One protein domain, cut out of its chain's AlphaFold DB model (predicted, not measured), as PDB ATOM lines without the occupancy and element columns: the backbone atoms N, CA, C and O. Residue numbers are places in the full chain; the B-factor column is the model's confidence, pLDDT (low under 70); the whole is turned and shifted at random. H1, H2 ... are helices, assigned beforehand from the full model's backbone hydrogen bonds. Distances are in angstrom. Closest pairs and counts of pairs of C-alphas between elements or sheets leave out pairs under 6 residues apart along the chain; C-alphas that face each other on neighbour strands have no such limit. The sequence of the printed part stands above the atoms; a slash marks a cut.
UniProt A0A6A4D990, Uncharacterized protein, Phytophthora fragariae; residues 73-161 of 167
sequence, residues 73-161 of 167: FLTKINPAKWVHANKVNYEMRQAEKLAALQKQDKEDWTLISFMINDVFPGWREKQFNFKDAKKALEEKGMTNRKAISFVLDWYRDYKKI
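This is residues 73 to 161 of the 167 residues of an uncharacterized protein of Phytophthora fragariae (UniProt A0A6A4D990). One long helix, H2, makes the length of the model. At one end a helical hairpin, H3 and H4, folds back as a small head, H4 packing on H2; short H1 sits at the other. The 89 printed residues hold four named helices, H1 to H4, all helix. The whole is an extended rod, 72 by 24 by 17 A, radius of gyration of the C-alphas 22.2 A.

H2, residues 79 to 125, runs 67.1 A from C-alpha 79 at (203.282, 271.075, 163.436), with a kink of 42 degrees near residue 116. H1 is residues 73 to 77, H3 130 to 139, and H4 145 to 160, 23.2 A, ending at (247.289, 305.208, 186.896).

H2, with residues 112 to 124 alone, touches H4, closest C-alphas Phe 120 and Tyr 155 at 6.7 A, a steep tilt of 50 degrees, the same way. H4, with residues 148 to 152 alone, touches H3, closest C-alphas Ile 148 and Leu 137 at 6.9 A. H1 and H2 only just touch, only at the corner, with 3 pairs of C-alphas within 8 A, the closest Leu 74 and Trp 82 at 5.4 A. Every O i to N i+4 pair is within hydrogen-bond range in H1 and H3, 40 of 43 in H2, 11 of 12 in H4.

The printed part has no cut, and its three links are tight. Residues 86 to 107 of H2 stand free. Mean pLDDT of the printed part is 77.6; 29 residues, among them 73 to 88, are under 70.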
ATOM      1  N   PHE A  73     209.680 265.740 158.366       54.44
ATOM      2  CA  PHE A  73     208.653 264.742 158.676       54.44
ATOM      3  C   PHE A  73     207.690 265.244 159.770       54.44
ATOM      4  O   PHE A  73     206.484 264.980 159.736       54.44
ATOM      5  N   LEU A  74     208.201 266.031 160.726       52.31
ATOM      6  CA  LEU A  74     207.421 266.612 161.824       52.31
ATOM      7  C   LEU A  74     206.540 267.794 161.389       52.31
ATOM      8  O   LEU A  74     205.441 267.937 161.932       52.31
ATOM      9  N   THR A  75     206.955 268.594 160.397       52.09
ATOM     10  CA  THR A  75     206.095 269.641 159.800       52.09
ATOM     11  C   THR A  75     204.815 269.060 159.200       52.09
ATOM     12  O   THR A  75     203.750 269.658 159.341       52.09
ATOM     13  N   LYS A  76     204.905 267.883 158.565       56.69
ATOM     14  CA  LYS A  76     203.784 267.236 157.863       56.69
ATOM     15  C   LYS A  76     202.813 266.493 158.782       56.69
ATOM     16  O   LYS A  76     201.638 266.391 158.447       56.69
ATOM     17  N   ILE A  77     203.280 265.972 159.920       56.19
ATOM     18  CA  ILE A  77     202.480 265.077 160.781       56.19
ATOM     19  C   ILE A  77     202.013 265.765 162.066       56.19
ATOM     20  O   ILE A  77     200.913 265.488 162.546       56.19
ATOM     21  N   ASN A  78     202.825 266.648 162.660       56.34
ATOM     22  CA  ASN A  78     202.447 267.332 163.897       56.34
ATOM     23  C   ASN A  78     203.173 268.686 164.060       56.34
ATOM     24  O   ASN A  78     204.186 268.775 164.766       56.34
ATOM     25  N   PRO A  79     202.635 269.763 163.461       60.78
ATOM     26  CA  PRO A  79     203.282 271.075 163.436       60.78
ATOM     27  C   PRO A  79     203.477 271.682 164.834       60.78
ATOM     28  O   PRO A  79     204.447 272.400 165.057       60.78
ATOM     29  N   ALA A  80     202.630 271.348 165.814       63.22
ATOM     30  CA  ALA A  80     202.806 271.807 167.194       63.22
ATOM     31  C   ALA A  80     204.070 271.216 167.848       63.22
ATOM     32  O   ALA A  80     204.801 271.925 168.543       63.22
ATOM     33  N   LYS A  81     204.373 269.937 167.582       63.97
ATOM     34  CA  LYS A  81     205.617 269.300 168.044       63.97
ATOM     35  C   LYS A  81     206.844 269.834 167.304       63.97
ATOM     36  O   LYS A  81     207.887 269.987 167.930       63.97
ATOM     37  N   TRP A  82     206.712 270.178 166.022       56.44
ATOM     38  CA  TRP A  82     207.775 270.825 165.241       56.44
ATOM     39  C   TRP A  82     208.130 272.217 165.777       56.44
ATOM     40  O   TRP A  82     209.300 272.506 166.013       56.44
ATOM     41  N   VAL A  83     207.126 273.061 166.048       62.84
ATOM     42  CA  VAL A  83     207.338 274.391 166.647       62.84
ATOM     43  C   VAL A  83     208.020 274.267 168.011       62.84
ATOM     44  O   VAL A  83     208.944 275.022 168.310       62.84
ATOM     45  N   HIS A  84     207.614 273.290 168.826       65.31
ATOM     46  CA  HIS A  84     208.243 273.043 170.120       65.31
ATOM     47  C   HIS A  84     209.696 272.557 169.982       65.31
ATOM     48  O   HIS A  84     210.577 273.098 170.644       65.31
ATOM     49  N   ALA A  85     209.969 271.610 169.080       61.59
ATOM     50  CA  ALA A  85     211.320 271.118 168.809       61.59
ATOM     51  C   ALA A  85     212.248 272.230 168.291       61.59
ATOM     52  O   ALA A  85     213.381 272.347 168.753       61.59
ATOM     53  N   ASN A  86     211.758 273.107 167.410       66.50
ATOM     54  CA  ASN A  86     212.519 274.266 166.938       66.50
ATOM     55  C   ASN A  86     212.791 275.282 168.043       66.50
ATOM     56  O   ASN A  86     213.890 275.831 168.113       66.50
ATOM     57  N   LYS A  87     211.817 275.521 168.925       67.62
ATOM     58  CA  LYS A  87     212.005 276.406 170.074       67.62
ATOM     59  C   LYS A  87     213.080 275.868 171.022       67.62
ATOM     60  O   LYS A  87     213.979 276.615 171.390       67.62
ATOM     61  N   VAL A  88     213.043 274.574 171.342       65.81
ATOM     62  CA  VAL A  88     214.053 273.921 172.195       65.81
ATOM     63  C   VAL A  88     215.434 273.920 171.530       65.81
ATOM     64  O   VAL A  88     216.429 274.203 172.190       65.81
ATOM     65  N   ASN A  89     215.515 273.672 170.220       70.25
ATOM     66  CA  ASN A  89     216.784 273.700 169.484       70.25
ATOM     67  C   ASN A  89     217.372 275.127 169.422       70.25
ATOM     68  O   ASN A  89     218.573 275.335 169.581       70.25
ATOM     69  N   TYR A  90     216.515 276.142 169.278       68.38
ATOM     70  CA  TYR A  90     216.920 277.544 169.382       68.38
ATOM     71  C   TYR A  90     217.440 277.893 170.784       68.38
ATOM     72  O   TYR A  90     218.495 278.516 170.904       68.38
ATOM     73  N   GLU A  91     216.739 277.470 171.840       67.56
ATOM     74  CA  GLU A  91     217.156 277.679 173.232       67.56
ATOM     75  C   GLU A  91     218.487 276.973 173.545       67.56
ATOM     76  O   GLU A  91     219.368 277.590 174.144       67.56
ATOM     77  N   MET A  92     218.689 275.741 173.059       66.38
ATOM     78  CA  MET A  92     219.968 275.022 173.159       66.38
ATOM     79  C   MET A  92     221.105 275.777 172.464       66.38
ATOM     80  O   MET A  92     222.130 276.042 173.088       66.38
ATOM     81  N   ARG A  93     220.913 276.227 171.216       69.75
ATOM     82  CA  ARG A  93     221.934 277.004 170.488       69.75
ATOM     83  C   ARG A  93     222.258 278.337 171.166       69.75
ATOM     84  O   ARG A  93     223.390 278.811 171.082       69.75
ATOM     85  N   GLN A  94     221.287 278.973 171.823       69.88
ATOM     86  CA  GLN A  94     221.540 280.177 172.623       69.88
ATOM     87  C   GLN A  94     222.309 279.851 173.905       69.88
ATOM     88  O   GLN A  94     223.261 280.557 174.232       69.88
ATOM     89  N   ALA A  95     221.956 278.767 174.599       65.56
ATOM     90  CA  ALA A  95     222.677 278.309 175.782       65.56
ATOM     91  C   ALA A  95     224.135 277.941 175.458       65.56
ATOM     92  O   ALA A  95     225.037 278.324 176.199       65.56
ATOM     93  N   GLU A  96     224.390 277.291 174.322       67.38
ATOM     94  CA  GLU A  96     225.742 276.989 173.838       67.38
ATOM     95  C   GLU A  96     226.544 278.257 173.533       67.38
ATOM     96  O   GLU A  96     227.697 278.379 173.951       67.38
ATOM     97  N   LYS A  97     225.933 279.239 172.856       71.00
ATOM     98  CA  LYS A  97     226.567 280.544 172.609       71.00
ATOM     99  C   LYS A  97     226.895 281.266 173.914       71.00
ATOM    100  O   LYS A  97     227.990 281.803 174.047       71.00
ATOM    101  N   LEU A  98     225.977 281.255 174.881       67.75
ATOM    102  CA  LEU A  98     226.197 281.848 176.200       67.75
ATOM    103  C   LEU A  98     227.309 281.124 176.968       67.75
ATOM    104  O   LEU A  98     228.165 281.784 177.551       67.75
ATOM    105  N   ALA A  99     227.350 279.792 176.929       66.25
ATOM    106  CA  ALA A  99     228.405 279.007 177.563       66.25
ATOM    107  C   ALA A  99     229.779 279.265 176.923       66.25
ATOM    108  O   ALA A  99     230.779 279.386 177.632       66.25
ATOM    109  N   ALA A 100     229.838 279.401 175.595       67.19
ATOM    110  CA  ALA A 100     231.063 279.751 174.881       67.19
ATOM    111  C   ALA A 100     231.563 281.155 175.260       67.19
ATOM    112  O   ALA A 100     232.751 281.316 175.541       67.19
ATOM    113  N   LEU A 101     230.660 282.139 175.341       63.19
ATOM    114  CA  LEU A 101     230.985 283.491 175.807       63.19
ATOM    115  C   LEU A 101     231.488 283.482 177.256       63.19
ATOM    116  O   LEU A 101     232.538 284.047 177.538       63.19
ATOM    117  N   GLN A 102     230.815 282.765 178.160       64.38
ATOM    118  CA  GLN A 102     231.251 282.640 179.556       64.38
ATOM    119  C   GLN A 102     232.624 281.974 179.693       64.38
ATOM    120  O   GLN A 102     233.421 282.351 180.556       64.38
ATOM    121  N   LYS A 103     232.915 280.968 178.861       72.81
ATOM    122  CA  LYS A 103     234.226 280.313 178.849       72.81
ATOM    123  C   LYS A 103     235.314 281.277 178.379       72.81
ATOM    124  O   LYS A 103     236.355 281.353 179.026       72.81
ATOM    125  N   GLN A 104     235.048 282.023 177.309       68.94
ATOM    126  CA  GLN A 104     235.963 283.040 176.802       68.94
ATOM    127  C   GLN A 104     236.223 284.129 177.856       68.94
ATOM    128  O   GLN A 104     237.379 284.420 178.149       68.94
ATOM    129  N   ASP A 105     235.173 284.632 178.511       72.56
ATOM    130  CA  ASP A 105     235.300 285.616 179.591       72.56
ATOM    131  C   ASP A 105     236.171 285.084 180.735       72.56
ATOM    132  O   ASP A 105     237.029 285.794 181.259       72.56
ATOM    133  N   LYS A 106     235.994 283.817 181.126       77.12
ATOM    134  CA  LYS A 106     236.799 283.203 182.190       77.12
ATOM    135  C   LYS A 106     238.283 283.123 181.816       77.12
ATOM    136  O   LYS A 106     239.138 283.370 182.671       77.12
ATOM    137  N   GLU A 107     238.595 282.769 180.574       77.38
ATOM    138  CA  GLU A 107     239.972 282.724 180.067       77.38
ATOM    139  C   GLU A 107     240.594 284.130 180.033       77.38
ATOM    140  O   GLU A 107     241.704 284.317 180.546       77.38
ATOM    141  N   ASP A 108     239.849 285.130 179.553       77.56
ATOM    142  CA  ASP A 108     240.281 286.532 179.504       77.56
ATOM    143  C   ASP A 108     240.536 287.104 180.912       77.56
ATOM    144  O   ASP A 108     241.574 287.728 181.160       77.56
ATOM    145  N   TRP A 109     239.656 286.828 181.882       79.75
ATOM    146  CA  TRP A 109     239.855 287.220 183.284       79.75
ATOM    147  C   TRP A 109     241.060 286.536 183.929       79.75
ATOM    148  O   TRP A 109     241.794 287.165 184.697       79.75
ATOM    149  N   THR A 110     241.290 285.260 183.613       82.81
ATOM    150  CA  THR A 110     242.446 284.514 184.130       82.81
ATOM    151  C   THR A 110     243.748 285.111 183.599       82.81
ATOM    152  O   THR A 110     244.681 285.341 184.371       82.81
ATOM    153  N   LEU A 111     243.789 285.438 182.302       83.75
ATOM    154  CA  LEU A 111     244.925 286.111 181.676       83.75
ATOM    155  C   LEU A 111     245.200 287.470 182.330       83.75
ATOM    156  O   LEU A 111     246.341 287.754 182.687       83.75
ATOM    157  N   ILE A 112     244.175 288.304 182.519       86.12
ATOM    158  CA  ILE A 112     244.350 289.630 183.129       86.12
ATOM    159  C   ILE A 112     244.794 289.533 184.585       86.12
ATOM    160  O   ILE A 112     245.689 290.274 184.987       86.12
ATOM    161  N   SER A 113     244.239 288.600 185.358       83.56
ATOM    162  CA  SER A 113     244.672 288.364 186.737       83.56
ATOM    163  C   SER A 113     246.161 288.007 186.802       83.56
ATOM    164  O   SER A 113     246.913 288.618 187.563       83.56
ATOM    165  N   PHE A 114     246.621 287.094 185.942       86.50
ATOM    166  CA  PHE A 114     248.044 286.770 185.818       86.50
ATOM    167  C   PHE A 114     248.882 288.002 185.433       86.50
ATOM    168  O   PHE A 114     249.891 288.301 186.068       86.50
ATOM    169  N   MET A 115     248.445 288.771 184.431       88.81
ATOM    170  CA  MET A 115     249.174 289.959 183.982       88.81
ATOM    171  C   MET A 115     249.291 291.025 185.080       88.81
ATOM    172  O   MET A 115     250.368 291.594 185.244       88.81
ATOM    173  N   ILE A 116     248.225 291.280 185.846       86.00
ATOM    174  CA  ILE A 116     248.216 292.264 186.939       86.00
ATOM    175  C   ILE A 116     249.150 291.848 188.079       86.00
ATOM    176  O   ILE A 116     249.843 292.707 188.622       86.00
ATOM    177  N   ASN A 117     249.175 290.562 188.429       84.50
ATOM    178  CA  ASN A 117     249.944 290.080 189.575       84.50
ATOM    179  C   ASN A 117     251.426 289.862 189.243       84.50
ATOM    180  O   ASN A 117     252.284 290.260 190.028       84.50
ATOM    181  N   ASP A 118     251.736 289.308 188.068       86.44
ATOM    182  CA  ASP A 118     253.087 288.806 187.781       86.44
ATOM    183  C   ASP A 118     253.859 289.650 186.755       86.44
ATOM    184  O   ASP A 118     255.092 289.649 186.742       86.44
ATOM    185  N   VAL A 119     253.171 290.382 185.872       89.62
ATOM    186  CA  VAL A 119     253.819 291.042 184.721       89.62
ATOM    187  C   VAL A 119     253.813 292.564 184.832       89.62
ATOM    188  O   VAL A 119     254.855 293.209 184.688       89.62
ATOM    189  N   PHE A 120     252.652 293.158 185.096       90.62
ATOM    190  CA  PHE A 120     252.476 294.603 185.167       90.62
ATOM    191  C   PHE A 120     253.310 295.298 186.252       90.62
ATOM    192  O   PHE A 120     253.762 296.413 185.976       90.62
ATOM    193  N   PRO A 121     253.568 294.716 187.443       88.38
ATOM    194  CA  PRO A 121     254.468 295.320 188.424       88.38
ATOM    195  C   PRO A 121     255.876 295.498 187.848       88.38
ATOM    196  O   PRO A 121     256.392 296.613 187.831       88.38
ATOM    197  N   GLY A 122     256.435 294.447 187.238       87.75
ATOM    198  CA  GLY A 122     257.758 294.505 186.614       87.75
ATOM    199  C   GLY A 122     257.818 295.454 185.413       87.75
ATOM    200  O   GLY A 122     258.823 296.129 185.196       87.75
ATOM    201  N   TRP A 123     256.739 295.559 184.630       92.00
ATOM    202  CA  TRP A 123     256.646 296.558 183.558       92.00
ATOM    203  C   TRP A 123     256.584 297.986 184.095       92.00
ATOM    204  O   TRP A 123     257.213 298.881 183.525       92.00
ATOM    205  N   ARG A 124     255.858 298.203 185.195       86.19
ATOM    206  CA  ARG A 124     255.751 299.507 185.852       86.19
ATOM    207  C   ARG A 124     257.094 299.939 186.437       86.19
ATOM    208  O   ARG A 124     257.491 301.079 186.214       86.19
ATOM    209  N   GLU A 125     257.797 299.042 187.126       87.62
ATOM    210  CA  GLU A 125     259.144 299.286 187.664       87.62
ATOM    211  C   GLU A 125     260.134 299.663 186.560       87.62
ATOM    212  O   GLU A 125     260.879 300.631 186.691       87.62
ATOM    213  N   LYS A 126     260.080 298.958 185.425       88.94
ATOM    214  CA  LYS A 126     260.897 299.253 184.236       88.94
ATOM    215  C   LYS A 126     260.388 300.439 183.413       88.94
ATOM    216  O   LYS A 126     260.948 300.724 182.359       88.94
ATOM    217  N   GLN A 127     259.316 301.098 183.853       87.31
ATOM    218  CA  GLN A 127     258.667 302.217 183.171       87.31
ATOM    219  C   GLN A 127     258.338 301.938 181.696       87.31
ATOM    220  O   GLN A 127     258.448 302.821 180.846       87.31
ATOM    221  N   PHE A 128     257.886 300.720 181.385       88.25
ATOM    222  CA  PHE A 128     257.548 300.334 180.015       88.25
ATOM    223  C   PHE A 128     256.505 301.285 179.417       88.25
ATOM    224  O   PHE A 128     255.451 301.552 180.022       88.25
ATOM    225  N   ASN A 129     256.784 301.765 178.204       89.19
ATOM    226  CA  ASN A 129     255.812 302.481 177.390       89.19
ATOM    227  C   ASN A 129     254.911 301.491 176.642       89.19
ATOM    228  O   ASN A 129     255.234 300.315 176.499       89.19
ATOM    229  N   PHE A 130     253.778 301.963 176.110       87.12
ATOM    230  CA  PHE A 130     252.829 301.100 175.390       87.12
ATOM    231  C   PHE A 130     253.453 300.373 174.194       87.12
ATOM    232  O   PHE A 130     253.069 299.246 173.897       87.12
ATOM    233  N   LYS A 131     254.429 300.997 173.523       88.75
ATOM    234  CA  LYS A 131     255.168 300.368 172.420       88.75
ATOM    235  C   LYS A 131     256.037 299.208 172.913       88.75
ATOM    236  O   LYS A 131     256.025 298.152 172.290       88.75
ATOM    237  N   ASP A 132     256.711 299.378 174.047       90.31
ATOM    238  CA  ASP A 132     257.584 298.355 174.634       90.31
ATOM    239  C   ASP A 132     256.764 297.199 175.207       90.31
ATOM    240  O   ASP A 132     257.079 296.036 174.972       90.31
ATOM    241  N   ALA A 133     255.651 297.511 175.878       88.00
ATOM    242  CA  ALA A 133     254.690 296.526 176.366       88.00
ATOM    243  C   ALA A 133     254.089 295.703 175.216       88.00
ATOM    244  O   ALA A 133     254.031 294.477 175.294       88.00
ATOM    245  N   LYS A 134     253.699 296.360 174.114       89.62
ATOM    246  CA  LYS A 134     253.204 295.677 172.913       89.62
ATOM    247  C   LYS A 134     254.263 294.742 172.330       89.62
ATOM    248  O   LYS A 134     253.968 293.579 172.074       89.62
ATOM    249  N   LYS A 135     255.493 295.234 172.168       90.75
ATOM    250  CA  LYS A 135     256.607 294.437 171.652       90.75
ATOM    251  C   LYS A 135     256.898 293.231 172.550       90.75
ATOM    252  O   LYS A 135     257.076 292.132 172.046       90.75
ATOM    253  N   ALA A 136     256.860 293.407 173.871       87.88
ATOM    254  CA  ALA A 136     257.054 292.321 174.829       87.88
ATOM    255  C   ALA A 136     255.946 291.251 174.761       87.88
ATOM    256  O   ALA A 136     256.218 290.079 175.008       87.88
ATOM    257  N   LEU A 137     254.705 291.629 174.432       87.25
ATOM    258  CA  LEU A 137     253.610 290.675 174.202       87.25
ATOM    259  C   LEU A 137     253.801 289.897 172.898       87.25
ATOM    260  O   LEU A 137     253.615 288.681 172.879       87.25
ATOM    261  N   GLU A 138     254.223 290.582 171.834       87.31
ATOM    262  CA  GLU A 138     254.527 289.964 170.540       87.31
ATOM    263  C   GLU A 138     255.727 289.001 170.646       87.31
ATOM    264  O   GLU A 138     255.651 287.873 170.162       87.31
ATOM    265  N   GLU A 139     256.793 289.386 171.357       88.06
ATOM    266  CA  GLU A 139     257.966 288.534 171.627       88.06
ATOM    267  C   GLU A 139     257.617 287.292 172.463       88.06
ATOM    268  O   GLU A 139     258.231 286.239 172.297       88.06
ATOM    269  N   LYS A 140     256.599 287.381 173.327       80.69
ATOM    270  CA  LYS A 140     256.072 286.246 174.103       80.69
ATOM    271  C   LYS A 140     255.114 285.346 173.312       80.69
ATOM    272  O   LYS A 140     254.565 284.406 173.881       80.69
ATOM    273  N   GLY A 141     254.911 285.607 172.020       79.19
ATOM    274  CA  GLY A 141     254.083 284.780 171.143       79.19
ATOM    275  C   GLY A 141     252.591 285.114 171.170       79.19
ATOM    276  O   GLY A 141     251.793 284.375 170.592       79.19
ATOM    277  N   MET A 142     252.182 286.225 171.795       80.31
ATOM    278  CA  MET A 142     250.797 286.687 171.713       80.31
ATOM    279  C   MET A 142     250.580 287.327 170.336       80.31
ATOM    280  O   MET A 142     250.983 288.460 170.095       80.31
ATOM    281  N   THR A 143     249.975 286.588 169.404       77.19
ATOM    282  CA  THR A 143     249.739 287.036 168.015       77.19
ATOM    283  C   THR A 143     248.344 287.624 167.801       77.19
ATOM    284  O   THR A 143     248.099 288.339 166.824       77.19
ATOM    285  N   ASN A 144     247.413 287.362 168.723       83.38
ATOM    286  CA  ASN A 144     246.052 287.871 168.634       83.38
ATOM    287  C   ASN A 144     246.011 289.369 168.969       83.38
ATOM    288  O   ASN A 144     246.082 289.768 170.131       83.38
ATOM    289  N   ARG A 145     245.823 290.203 167.939       82.44
ATOM    290  CA  ARG A 145     245.755 291.668 168.077       82.44
ATOM    291  C   ARG A 145     244.705 292.136 169.089       82.44
ATOM    292  O   ARG A 145     244.967 293.117 169.776       82.44
ATOM    293  N   LYS A 146     243.558 291.450 169.191       80.12
ATOM    294  CA  LYS A 146     242.490 291.811 170.141       80.12
ATOM    295  C   LYS A 146     242.905 291.548 171.590       80.12
ATOM    296  O   LYS A 146     242.666 292.386 172.452       80.12
ATOM    297  N   ALA A 147     243.579 290.425 171.840       78.44
ATOM    298  CA  ALA A 147     244.108 290.099 173.163       78.44
ATOM    299  C   ALA A 147     245.208 291.090 173.579       78.44
ATOM    300  O   ALA A 147     245.207 291.581 174.704       78.44
ATOM    301  N   ILE A 148     246.090 291.469 172.646       83.75
ATOM    302  CA  ILE A 148     247.122 292.486 172.895       83.75
ATOM    303  C   ILE A 148     246.484 293.828 173.266       83.75
ATOM    304  O   ILE A 148     246.884 294.428 174.260       83.75
ATOM    305  N   SER A 149     245.504 294.315 172.493       86.00
ATOM    306  CA  SER A 149     244.838 295.585 172.813       86.00
ATOM    307  C   SER A 149     244.152 295.535 174.174       86.00
ATOM    308  O   SER A 149     244.332 296.454 174.965       86.00
ATOM    309  N   PHE A 150     243.462 294.433 174.475       84.62
ATOM    310  CA  PHE A 150     242.795 294.234 175.758       84.62
ATOM    311  C   PHE A 150     243.783 294.322 176.931       84.62
ATOM    312  O   PHE A 150     243.589 295.110 177.853       84.62
ATOM    313  N   VAL A 151     244.902 293.598 176.861       86.81
ATOM    314  CA  VAL A 151     245.954 293.644 177.889       86.81
ATOM    315  C   VAL A 151     246.567 295.044 178.024       86.81
ATOM    316  O   VAL A 151     246.836 295.500 179.136       86.81
ATOM    317  N   LEU A 152     246.798 295.748 176.911       88.69
ATOM    318  CA  LEU A 152     247.371 297.097 176.934       88.69
ATOM    319  C   LEU A 152     246.425 298.130 177.556       88.69
ATOM    320  O   LEU A 152     246.906 299.033 178.246       88.69
ATOM    321  N   ASP A 153     245.118 297.999 177.347       88.69
ATOM    322  CA  ASP A 153     244.120 298.860 177.987       88.69
ATOM    323  C   ASP A 153     244.114 298.646 179.506       88.69
ATOM    324  O   ASP A 153     244.218 299.609 180.268       88.69
ATOM    325  N   TRP A 154     244.164 297.394 179.967       88.81
ATOM    326  CA  TRP A 154     244.323 297.097 181.394       88.81
ATOM    327  C   TRP A 154     245.633 297.639 181.973       88.81
ATOM    328  O   TRP A 154     245.644 298.192 183.073       88.81
ATOM    329  N   TYR A 155     246.743 297.547 181.235       88.88
ATOM    330  CA  TYR A 155     248.015 298.122 181.676       88.88
ATOM    331  C   TYR A 155     247.955 299.654 181.780       88.88
ATOM    332  O   TYR A 155     248.541 300.236 182.700       88.88
ATOM    333  N   ARG A 156     247.225 300.321 180.871       86.81
ATOM    334  CA  ARG A 156     246.997 301.775 180.926       86.81
ATOM    335  C   ARG A 156     246.350 302.174 182.238       86.81
ATOM    336  O   ARG A 156     246.799 303.140 182.855       86.81
ATOM    337  N   ASP A 157     245.311 301.457 182.639       85.69
ATOM    338  CA  ASP A 157     244.584 301.770 183.863       85.69
ATOM    339  C   ASP A 157     245.365 301.352 185.100       85.69
ATOM    340  O   ASP A 157     245.468 302.144 186.036       85.69
ATOM    341  N   TYR A 158     246.045 300.203 185.054       83.94
ATOM    342  CA  TYR A 158     246.970 299.791 186.104       83.94
ATOM    343  C   TYR A 158     247.979 300.903 186.402       83.94
ATOM    344  O   TYR A 158     248.075 301.340 187.545       83.94
ATOM    345  N   LYS A 159     248.673 301.439 185.388       83.00
ATOM    346  CA  LYS A 159     249.703 302.483 185.555       83.00
ATOM    347  C   LYS A 159     249.200 303.750 186.267       83.00
ATOM    348  O   LYS A 159     250.008 304.434 186.892       83.00
ATOM    349  N   LYS A 160     247.899 304.058 186.201       84.12
ATOM    350  CA  LYS A 160     247.289 305.208 186.896       84.12
ATOM    351  C   LYS A 160     247.058 304.960 188.389       84.12
ATOM    352  O   LYS A 160     246.897 305.922 189.134       84.12
ATOM    353  N   ILE A 161     247.022 303.702 188.833       78.94
ATOM    354  CA  ILE A 161     246.776 303.355 190.236       78.94
ATOM    355  C   ILE A 161     247.977 303.816 191.075       78.94
ATOM    356  O   ILE A 161     249.094 303.349 190.817       78.94
TER     357      ILE A 161